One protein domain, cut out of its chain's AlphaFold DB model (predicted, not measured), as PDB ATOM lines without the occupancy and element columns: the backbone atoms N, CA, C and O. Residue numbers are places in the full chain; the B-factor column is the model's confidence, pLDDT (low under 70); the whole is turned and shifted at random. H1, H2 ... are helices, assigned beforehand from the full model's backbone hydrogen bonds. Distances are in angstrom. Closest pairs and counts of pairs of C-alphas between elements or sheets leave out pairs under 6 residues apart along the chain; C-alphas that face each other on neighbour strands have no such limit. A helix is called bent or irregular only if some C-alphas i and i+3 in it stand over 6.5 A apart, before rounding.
ATOM      1  N   SER A 117     -23.924 -28.701  40.665       90.19
ATOM      2  CA  SER A 117     -25.110 -29.514  40.382       90.19
ATOM      3  C   SER A 117     -24.749 -30.993  40.257       90.19
ATOM      4  O   SER A 117     -25.395 -31.844  40.864       90.19
ATOM      5  N   THR A 118     -23.682 -31.305  39.517       90.38
ATOM      6  CA  THR A 118     -23.202 -32.681  39.361       90.38
ATOM      7  C   THR A 118     -22.694 -33.224  40.690       90.38
ATOM      8  O   THR A 118     -23.035 -34.341  41.051       90.38
ATOM      9  N   PHE A 119     -21.946 -32.429  41.457       89.50
ATOM     10  CA  PHE A 119     -21.424 -32.822  42.764       89.50
ATOM     11  C   PHE A 119     -22.530 -33.108  43.789       89.50
ATOM     12  O   PHE A 119     -22.456 -34.109  44.496       89.50
ATOM     13  N   ASN A 120     -23.579 -32.284  43.847       89.06
ATOM     14  CA  ASN A 120     -24.719 -32.494  44.746       89.06
ATOM     15  C   ASN A 120     -25.584 -33.696  44.346       89.06
ATOM     16  O   ASN A 120     -26.208 -34.300  45.214       89.06
ATOM     17  N   ALA A 121     -25.594 -34.061  43.063       89.25
ATOM     18  CA  ALA A 121     -26.246 -35.278  42.588       89.25
ATOM     19  C   ALA A 121     -25.464 -36.560  42.942       89.25
ATOM     20  O   ALA A 121     -26.027 -37.653  42.894       89.25
ATOM     21  N   LEU A 122     -24.179 -36.453  43.310       86.62
ATOM     22  CA  LEU A 122     -23.382 -37.596  43.758       86.62
ATOM     23  C   LEU A 122     -23.761 -38.012  45.185       86.62
ATOM     24  O   LEU A 122     -23.962 -37.179  46.068       86.62
ATOM     25  N   GLY A 123     -23.754 -39.321  45.447       87.12
ATOM     26  CA  GLY A 123     -23.809 -39.840  46.813       87.12
ATOM     27  C   GLY A 123     -22.575 -39.433  47.629       87.12
ATOM     28  O   GLY A 123     -21.498 -39.202  47.079       87.12
ATOM     29  N   VAL A 124     -22.706 -39.392  48.957       82.12
ATOM     30  CA  VAL A 124     -21.666 -38.884  49.881       82.12
ATOM     31  C   VAL A 124     -20.315 -39.602  49.723       82.12
ATOM     32  O   VAL A 124     -19.260 -38.976  49.805       82.12
ATOM     33  N   GLY A 125     -20.334 -40.910  49.433       83.38
ATOM     34  CA  GLY A 125     -19.121 -41.677  49.120       83.38
ATOM     35  C   GLY A 125     -18.442 -41.199  47.832       83.38
ATOM     36  O   GLY A 125     -17.253 -40.900  47.820       83.38
ATOM     37  N   SER A 126     -19.213 -41.014  46.759       88.19
ATOM     38  CA  SER A 126     -18.708 -40.528  45.469       88.19
ATOM     39  C   SER A 126     -18.263 -39.061  45.506       88.19
ATOM     40  O   SER A 126     -17.362 -38.673  44.758       88.19
ATOM     41  N   GLN A 127     -18.850 -38.242  46.385       88.31
ATOM     42  CA  GLN A 127     -18.407 -36.869  46.650       88.31
ATOM     43  C   GLN A 127     -16.989 -36.841  47.237       88.31
ATOM     44  O   GLN A 127     -16.146 -36.077  46.764       88.31
ATOM     45  N   ARG A 128     -16.696 -37.718  48.208       85.31
ATOM     46  CA  ARG A 128     -15.351 -37.866  48.790       85.31
ATOM     47  C   ARG A 128     -14.312 -38.253  47.744       85.31
ATOM     48  O   ARG A 128     -13.287 -37.584  47.634       85.31
ATOM     49  N   ASP A 129     -14.587 -39.287  46.950       86.31
ATOM     50  CA  ASP A 129     -13.692 -39.730  45.872       86.31
ATOM     51  C   ASP A 129     -13.461 -38.643  44.818       86.31
ATOM     52  O   ASP A 129     -12.375 -38.499  44.252       86.31
ATOM     53  N   THR A 130     -14.489 -37.847  44.544       87.94
ATOM     54  CA  THR A 130     -14.394 -36.718  43.622       87.94
ATOM     55  C   THR A 130     -13.489 -35.622  44.173       87.94
ATOM     56  O   THR A 130     -12.566 -35.201  43.479       87.94
ATOM     57  N   LEU A 131     -13.670 -35.221  45.434       85.25
ATOM     58  CA  LEU A 131     -12.796 -34.246  46.092       85.25
ATOM     59  C   LEU A 131     -11.352 -34.735  46.202       85.25
ATOM     60  O   LEU A 131     -10.432 -33.966  45.936       85.25
ATOM     61  N   ALA A 132     -11.133 -36.014  46.512       84.50
ATOM     62  CA  ALA A 132      -9.797 -36.603  46.551       84.50
ATOM     63  C   ALA A 132      -9.107 -36.560  45.175       84.50
ATOM     64  O   ALA A 132      -7.925 -36.227  45.076       84.50
ATOM     65  N   ARG A 133      -9.849 -36.835  44.093       85.06
ATOM     66  CA  ARG A 133      -9.336 -36.715  42.718       85.06
ATOM     67  C   ARG A 133      -9.038 -35.267  42.335       85.06
ATOM     68  O   ARG A 133      -8.019 -35.020  41.695       85.06
ATOM     69  N   ILE A 134      -9.879 -34.319  42.750       83.88
ATOM     70  CA  ILE A 134      -9.647 -32.881  42.555       83.88
ATOM     71  C   ILE A 134      -8.383 -32.435  43.293       83.88
ATOM     72  O   ILE A 134      -7.536 -31.779  42.690       83.88
ATOM     73  N   ALA A 135      -8.226 -32.828  44.560       81.31
ATOM     74  CA  ALA A 135      -7.061 -32.508  45.380       81.31
ATOM     75  C   ALA A 135      -5.770 -33.046  44.749       81.31
ATOM     76  O   ALA A 135      -4.805 -32.311  44.579       81.31
ATOM     77  N   LYS A 136      -5.789 -34.309  44.306       81.62
ATOM     78  CA  LYS A 136      -4.650 -34.947  43.637       81.62
ATOM     79  C   LYS A 136      -4.288 -34.280  42.307       81.62
ATOM     80  O   LYS A 136      -3.118 -34.242  41.940       81.62
ATOM     81  N   ALA A 137      -5.281 -33.773  41.576       82.31
ATOM     82  CA  ALA A 137      -5.064 -33.030  40.336       82.31
ATOM     83  C   ALA A 137      -4.569 -31.589  40.572       82.31
ATOM     84  O   ALA A 137      -4.034 -30.984  39.649       82.31
ATOM     85  N   ASN A 138      -4.736 -31.051  41.786       75.12
ATOM     86  CA  ASN A 138      -4.366 -29.685  42.164       75.12
ATOM     87  C   ASN A 138      -3.482 -29.692  43.428       75.12
ATOM     88  O   ASN A 138      -3.932 -29.250  44.496       75.12
ATOM     89  N   PRO A 139      -2.237 -30.197  43.331       71.81
ATOM     90  CA  PRO A 139      -1.314 -30.220  44.461       71.81
ATOM     91  C   PRO A 139      -1.035 -28.800  44.972       71.81
ATOM     92  O   PRO A 139      -0.906 -27.860  44.187       71.81
ATOM     93  N   GLY A 140      -0.956 -28.634  46.295       68.50
ATOM     94  CA  GLY A 140      -0.709 -27.329  46.933       68.50
ATOM     95  C   GLY A 140      -1.955 -26.481  47.234       68.50
ATOM     96  O   GLY A 140      -1.836 -25.408  47.817       68.50
ATOM     97  N   SER A 141      -3.154 -26.976  46.920       66.19
ATOM     98  CA  SER A 141      -4.436 -26.322  47.246       66.19
ATOM     99  C   SER A 141      -4.876 -26.470  48.714       66.19
ATOM    100  O   SER A 141      -5.941 -25.992  49.090       66.19
ATOM    101  N   GLY A 142      -4.104 -27.172  49.555       66.88
ATOM    102  CA  GLY A 142      -4.468 -27.480  50.950       66.88
ATOM    103  C   GLY A 142      -5.537 -28.575  51.109       66.88
ATOM    104  O   GLY A 142      -5.730 -29.100  52.207       66.88
ATOM    105  N   LEU A 143      -6.175 -28.988  50.009       68.19
ATOM    106  CA  LEU A 143      -7.210 -30.028  49.962       68.19
ATOM    107  C   LEU A 143      -6.692 -31.437  50.256       68.19
ATOM    108  O   LEU A 143      -7.439 -32.275  50.758       68.19
ATOM    109  N   GLU A 144      -5.415 -31.697  49.979       67.81
ATOM    110  CA  GLU A 144      -4.782 -33.010  50.165       67.81
ATOM    111  C   GLU A 144      -4.797 -33.472  51.628       67.81
ATOM    112  O   GLU A 144      -4.749 -34.668  51.906       67.81
ATOM    113  N   LYS A 145      -4.880 -32.527  52.570       68.38
ATOM    114  CA  LYS A 145      -4.734 -32.803  53.999       68.38
ATOM    115  C   LYS A 145      -6.046 -33.230  54.665       68.38
ATOM    116  O   LYS A 145      -6.001 -34.029  55.596       68.38
ATOM    117  N   TYR A 146      -7.199 -32.737  54.191       69.25
ATOM    118  CA  TYR A 146      -8.505 -32.960  54.840       69.25
ATOM    119  C   TYR A 146      -9.699 -33.042  53.867       69.25
ATOM    120  O   TYR A 146     -10.679 -32.325  54.062       69.25
ATOM    121  N   PRO A 147      -9.697 -33.923  52.850       69.12
ATOM    122  CA  PRO A 147     -10.768 -33.979  51.844       69.12
ATOM    123  C   PRO A 147     -12.163 -34.225  52.444       69.12
ATOM    124  O   PRO A 147     -13.154 -33.739  51.912       69.12
ATOM    125  N   GLU A 148     -12.242 -34.935  53.571       71.81
ATOM    126  CA  GLU A 148     -13.490 -35.210  54.295       71.81
ATOM    127  C   GLU A 148     -14.141 -33.969  54.905       71.81
ATOM    128  O   GLU A 148     -15.365 -33.848  54.884       71.81
ATOM    129  N   ALA A 149     -13.333 -33.045  55.434       74.06
ATOM    130  CA  ALA A 149     -13.842 -31.820  56.042       74.06
ATOM    131  C   ALA A 149     -14.532 -30.944  54.985       74.06
ATOM    132  O   ALA A 149     -15.593 -30.384  55.240       74.06
ATOM    133  N   TYR A 150     -13.991 -30.932  53.763       78.62
ATOM    134  CA  TYR A 150     -14.502 -30.115  52.666       78.62
ATOM    135  C   TYR A 150     -15.792 -30.638  52.035       78.62
ATOM    136  O   TYR A 150     -16.481 -29.860  51.385       78.62
ATOM    137  N   VAL A 151     -16.166 -31.914  52.201       86.25
ATOM    138  CA  VAL A 151     -17.392 -32.450  51.573       86.25
ATOM    139  C   VAL A 151     -18.623 -31.676  52.039       86.25
ATOM    140  O   VAL A 151     -19.455 -31.299  51.216       86.25
ATOM    141  N   ASN A 152     -18.735 -31.421  53.346       84.50
ATOM    142  CA  ASN A 152     -19.883 -30.709  53.902       84.50
ATOM    143  C   ASN A 152     -19.885 -29.229  53.511       84.50
ATOM    144  O   ASN A 152     -20.939 -28.727  53.126       84.50
ATOM    145  N   ASP A 153     -18.731 -28.558  53.542       85.56
ATOM    146  CA  ASP A 153     -18.617 -27.147  53.147       85.56
ATOM    147  C   ASP A 153     -18.892 -26.944  51.653       85.56
ATOM    148  O   ASP A 153     -19.713 -26.111  51.271       85.56
ATOM    149  N   VAL A 154     -18.291 -27.769  50.789       86.38
ATOM    150  CA  VAL A 154     -18.535 -27.726  49.341       86.38
ATOM    151  C   VAL A 154     -20.000 -27.998  49.048       86.38
ATOM    152  O   VAL A 154     -20.602 -27.277  48.262       86.38
ATOM    153  N   ARG A 155     -20.608 -28.990  49.703       87.12
ATOM    154  CA  ARG A 155     -22.033 -29.288  49.536       87.12
ATOM    155  C   ARG A 155     -22.912 -28.131  50.009       87.12
ATOM    156  O   ARG A 155     -23.885 -27.802  49.331       87.12
ATOM    157  N   ALA A 156     -22.586 -27.502  51.136       86.56
ATOM    158  CA  ALA A 156     -23.320 -26.349  51.649       86.56
ATOM    159  C   ALA A 156     -23.260 -25.172  50.666       86.56
ATOM    160  O   ALA A 156     -24.299 -24.618  50.308       86.56
ATOM    161  N   THR A 157     -22.071 -24.849  50.150       86.31
ATOM    162  CA  THR A 157     -21.887 -23.765  49.177       86.31
ATOM    163  C   THR A 157     -22.509 -24.094  47.822       86.31
ATOM    164  O   THR A 157     -23.213 -23.265  47.256       86.31
ATOM    165  N   CYS A 158     -22.359 -25.325  47.333       88.50
ATOM    166  CA  CYS A 158     -22.985 -25.784  46.094       88.50
ATOM    167  C   CYS A 158     -24.516 -25.842  46.163       88.50
ATOM    168  O   CYS A 158     -25.170 -25.821  45.123       88.50
ATOM    169  N   SER A 159     -25.094 -25.915  47.365       88.12
ATOM    170  CA  SER A 159     -26.547 -25.849  47.578       88.12
ATOM    171  C   SER A 159     -27.083 -24.413  47.631       88.12
ATOM    172  O   SER A 159     -28.296 -24.219  47.705       88.12
ATOM    173  N   GLN A 160     -26.215 -23.396  47.609       86.75
ATOM    174  CA  GLN A 160     -26.653 -22.006  47.535       86.75
ATOM    175  C   GLN A 160     -27.135 -21.657  46.121       86.75
ATOM    176  O   GLN A 160     -26.569 -22.093  45.115       86.75
ATOM    177  N   GLN A 161     -28.168 -20.814  46.028       80.25
ATOM    178  CA  GLN A 161     -28.669 -20.347  44.734       80.25
ATOM    179  C   GLN A 161     -27.574 -19.635  43.929       80.25
ATOM    180  O   GLN A 161     -26.827 -18.813  44.459       80.25
ATOM    181  N   GLY A 162     -27.508 -19.939  42.630       84.56
ATOM    182  CA  GLY A 162     -26.535 -19.353  41.703       84.56
ATOM    183  C   GLY A 162     -25.201 -20.102  41.606       84.56
ATOM    184  O   GLY A 162     -24.377 -19.748  40.761       84.56
ATOM    185  N   TRP A 163     -25.000 -21.156  42.407       85.69
ATOM    186  CA  TRP A 163     -23.772 -21.962  42.394       85.69
ATOM    187  C   TRP A 163     -23.873 -23.240  41.569       85.69
ATOM    188  O   TRP A 163     -22.851 -23.827  41.253       85.69
ATOM    189  N   GLU A 164     -25.066 -23.643  41.143       85.88
ATOM    190  CA  GLU A 164     -25.337 -24.929  40.484       85.88
ATOM    191  C   GLU A 164     -24.446 -25.187  39.251       85.88
ATOM    192  O   GLU A 164     -23.956 -26.299  39.050       85.88
ATOM    193  N   ASN A 165     -24.158 -24.133  38.479       86.00
ATOM    194  CA  ASN A 165     -23.318 -24.181  37.275       86.00
ATOM    195  C   ASN A 165     -21.849 -23.794  37.528       86.00
ATOM    196  O   ASN A 165     -21.050 -23.733  36.591       86.00
ATOM    197  N   LYS A 166     -21.475 -23.492  38.776       85.62
ATOM    198  CA  LYS A 166     -20.091 -23.191  39.158       85.62
ATOM    199  C   LYS A 166     -19.303 -24.481  39.318       85.62
ATOM    200  O   LYS A 166     -19.843 -25.512  39.718       85.62
ATOM    201  N   LYS A 167     -18.008 -24.415  39.013       88.31
ATOM    202  CA  LYS A 167     -17.080 -25.530  39.217       88.31
ATOM    203  C   LYS A 167     -16.800 -25.699  40.706       88.31
ATOM    204  O   LYS A 167     -16.573 -24.715  41.405       88.31
ATOM    205  N   VAL A 168     -16.731 -26.944  41.167       86.69
ATOM    206  CA  VAL A 168     -16.375 -27.277  42.556       86.69
ATOM    207  C   VAL A 168     -15.006 -26.704  42.935       86.69
ATOM    208  O   VAL A 168     -14.807 -26.266  44.062       86.69
ATOM    209  N   LEU A 169     -14.074 -26.625  41.981       82.25
ATOM    210  CA  LEU A 169     -12.762 -26.014  42.200       82.25
ATOM    211  C   LEU A 169     -12.847 -24.516  42.555       82.25
ATOM    212  O   LEU A 169     -12.075 -24.043  43.381       82.25
ATOM    213  N   ASP A 170     -13.796 -23.782  41.966       82.50
ATOM    214  CA  ASP A 170     -14.014 -22.349  42.225       82.50
ATOM    215  C   ASP A 170     -14.567 -22.136  43.645       82.50
ATOM    216  O   ASP A 170     -14.119 -21.258  44.376       82.50
ATOM    217  N   VAL A 171     -15.471 -23.025  44.072       82.25
ATOM    218  CA  VAL A 171     -15.989 -23.078  45.450       82.25
ATOM    219  C   VAL A 171     -14.867 -23.340  46.450       82.25
ATOM    220  O   VAL A 171     -14.754 -22.650  47.460       82.25
ATOM    221  N   LEU A 172     -14.000 -24.304  46.145       78.19
ATOM    222  CA  LEU A 172     -12.848 -24.637  46.976       78.19
ATOM    223  C   LEU A 172     -11.819 -23.504  47.039       78.19
ATOM    224  O   LEU A 172     -11.183 -23.327  48.071       78.19
ATOM    225  N   ALA A 173     -11.668 -22.715  45.975       74.69
ATOM    226  CA  ALA A 173     -10.786 -21.550  45.968       74.69
ATOM    227  C   ALA A 173     -11.315 -20.401  46.845       74.69
ATOM    228  O   ALA A 173     -10.524 -19.668  47.439       74.69
ATOM    229  N   LEU A 174     -12.638 -20.254  46.962       70.12
ATOM    230  CA  LEU A 174     -13.265 -19.236  47.808       70.12
ATOM    231  C   LEU A 174     -13.141 -19.577  49.294       70.12
ATOM    232  O   LEU A 174     -12.715 -18.731  50.086       70.12
ATOM    233  N   ASP A 175     -13.450 -20.822  49.664       65.25
ATOM    234  CA  ASP A 175     -13.325 -21.290  51.050       65.25
ATOM    235  C   ASP A 175     -11.876 -21.620  51.439       65.25
ATOM    236  O   ASP A 175     -11.521 -21.574  52.613       65.25
ATOM    237  N   GLY A 176     -10.992 -21.863  50.466       57.72
ATOM    238  CA  GLY A 176      -9.574 -22.158  50.685       57.72
ATOM    239  C   GLY A 176      -8.817 -21.068  51.452       57.72
ATOM    240  O   GLY A 176      -7.843 -21.370  52.136       57.72
ATOM    241  N   THR A 177      -9.308 -19.823  51.447       51.44
ATOM    242  CA  THR A 177      -8.774 -18.738  52.293       51.44
ATOM    243  C   THR A 177      -8.983 -18.961  53.795       51.44
ATOM    244  O   THR A 177      -8.277 -18.360  54.603       51.44
ATOM    245  N   LYS A 178      -9.905 -19.845  54.199       53.81
ATOM    246  CA  LYS A 178     -10.107 -20.229  55.605       53.81
ATOM    247  C   LYS A 178      -9.174 -21.339  56.080       53.81
ATOM    248  O   LYS A 178      -9.041 -21.531  57.287       53.81
ATOM    249  N   TYR A 179      -8.527 -22.048  55.157       46.66
ATOM    250  CA  TYR A 179      -7.766 -23.264  55.456       46.66
ATOM    251  C   TYR A 179      -6.354 -23.273  54.858       46.66
ATOM    252  O   TYR A 179      -5.650 -24.278  54.974       46.66
TER     253      TYR A 179
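Overview. This is residues 117 to 179 of the 182 residues of an uncharacterized protein of Segniliparus rotundus (strain ATCC BAA-972 / CDC 1076 / CIP 108378 / DSM 44985 / JCM 13578) (UniProt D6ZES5). Three helices cluster round a fourth, H3: H2 packs on its first part, H4 and the short H1 on its last part. The printed part has 63 residues, with four named helices, H1 to H4, and no named strand: all helix. It is compact and rounded, with a radius of gyration of the C-alphas of 10.6 A and spans of 28 by 24 by 17 A.

Arrangement. H1, residues 117 to 121, touches residues 155 to 158 of H3, residues 147 to 158; the closest C-alphas, of Asn 120 and Arg 155, are 6.4 A apart. H2, residues 124 to 137, touches residues 147 to 151 of H3, about perpendicular at 75 degrees; the closest C-alphas, of Ala 132 and Pro 147, are 6.0 A apart. H4, residues 168 to 178, touches residues 154 to 158 of H3, only just about perpendicular at 71 degrees; the closest C-alphas, of Val 154 and Val 171, are 6.6 A apart. Every O i to N i+4 pair is within hydrogen-bond range in H1 and H2, 5 of 8 in H3 and 5 of 7 in H4.

Along the chain. H1 begins at C-alpha 117 (-25.110, -29.514, 40.382); H2 is 20.0 A long, H3 15.8 A, and H4, 16.1 A, ends at C-alpha 178 (-10.107, -20.229, 55.605). H3 is only just irregular, C-alphas 149 and 152 being 6.50 A apart.

Size, cuts and confidence. The printed part has no cut and no long link. Residues 140 to 147 and 175 to 179 are under pLDDT 70.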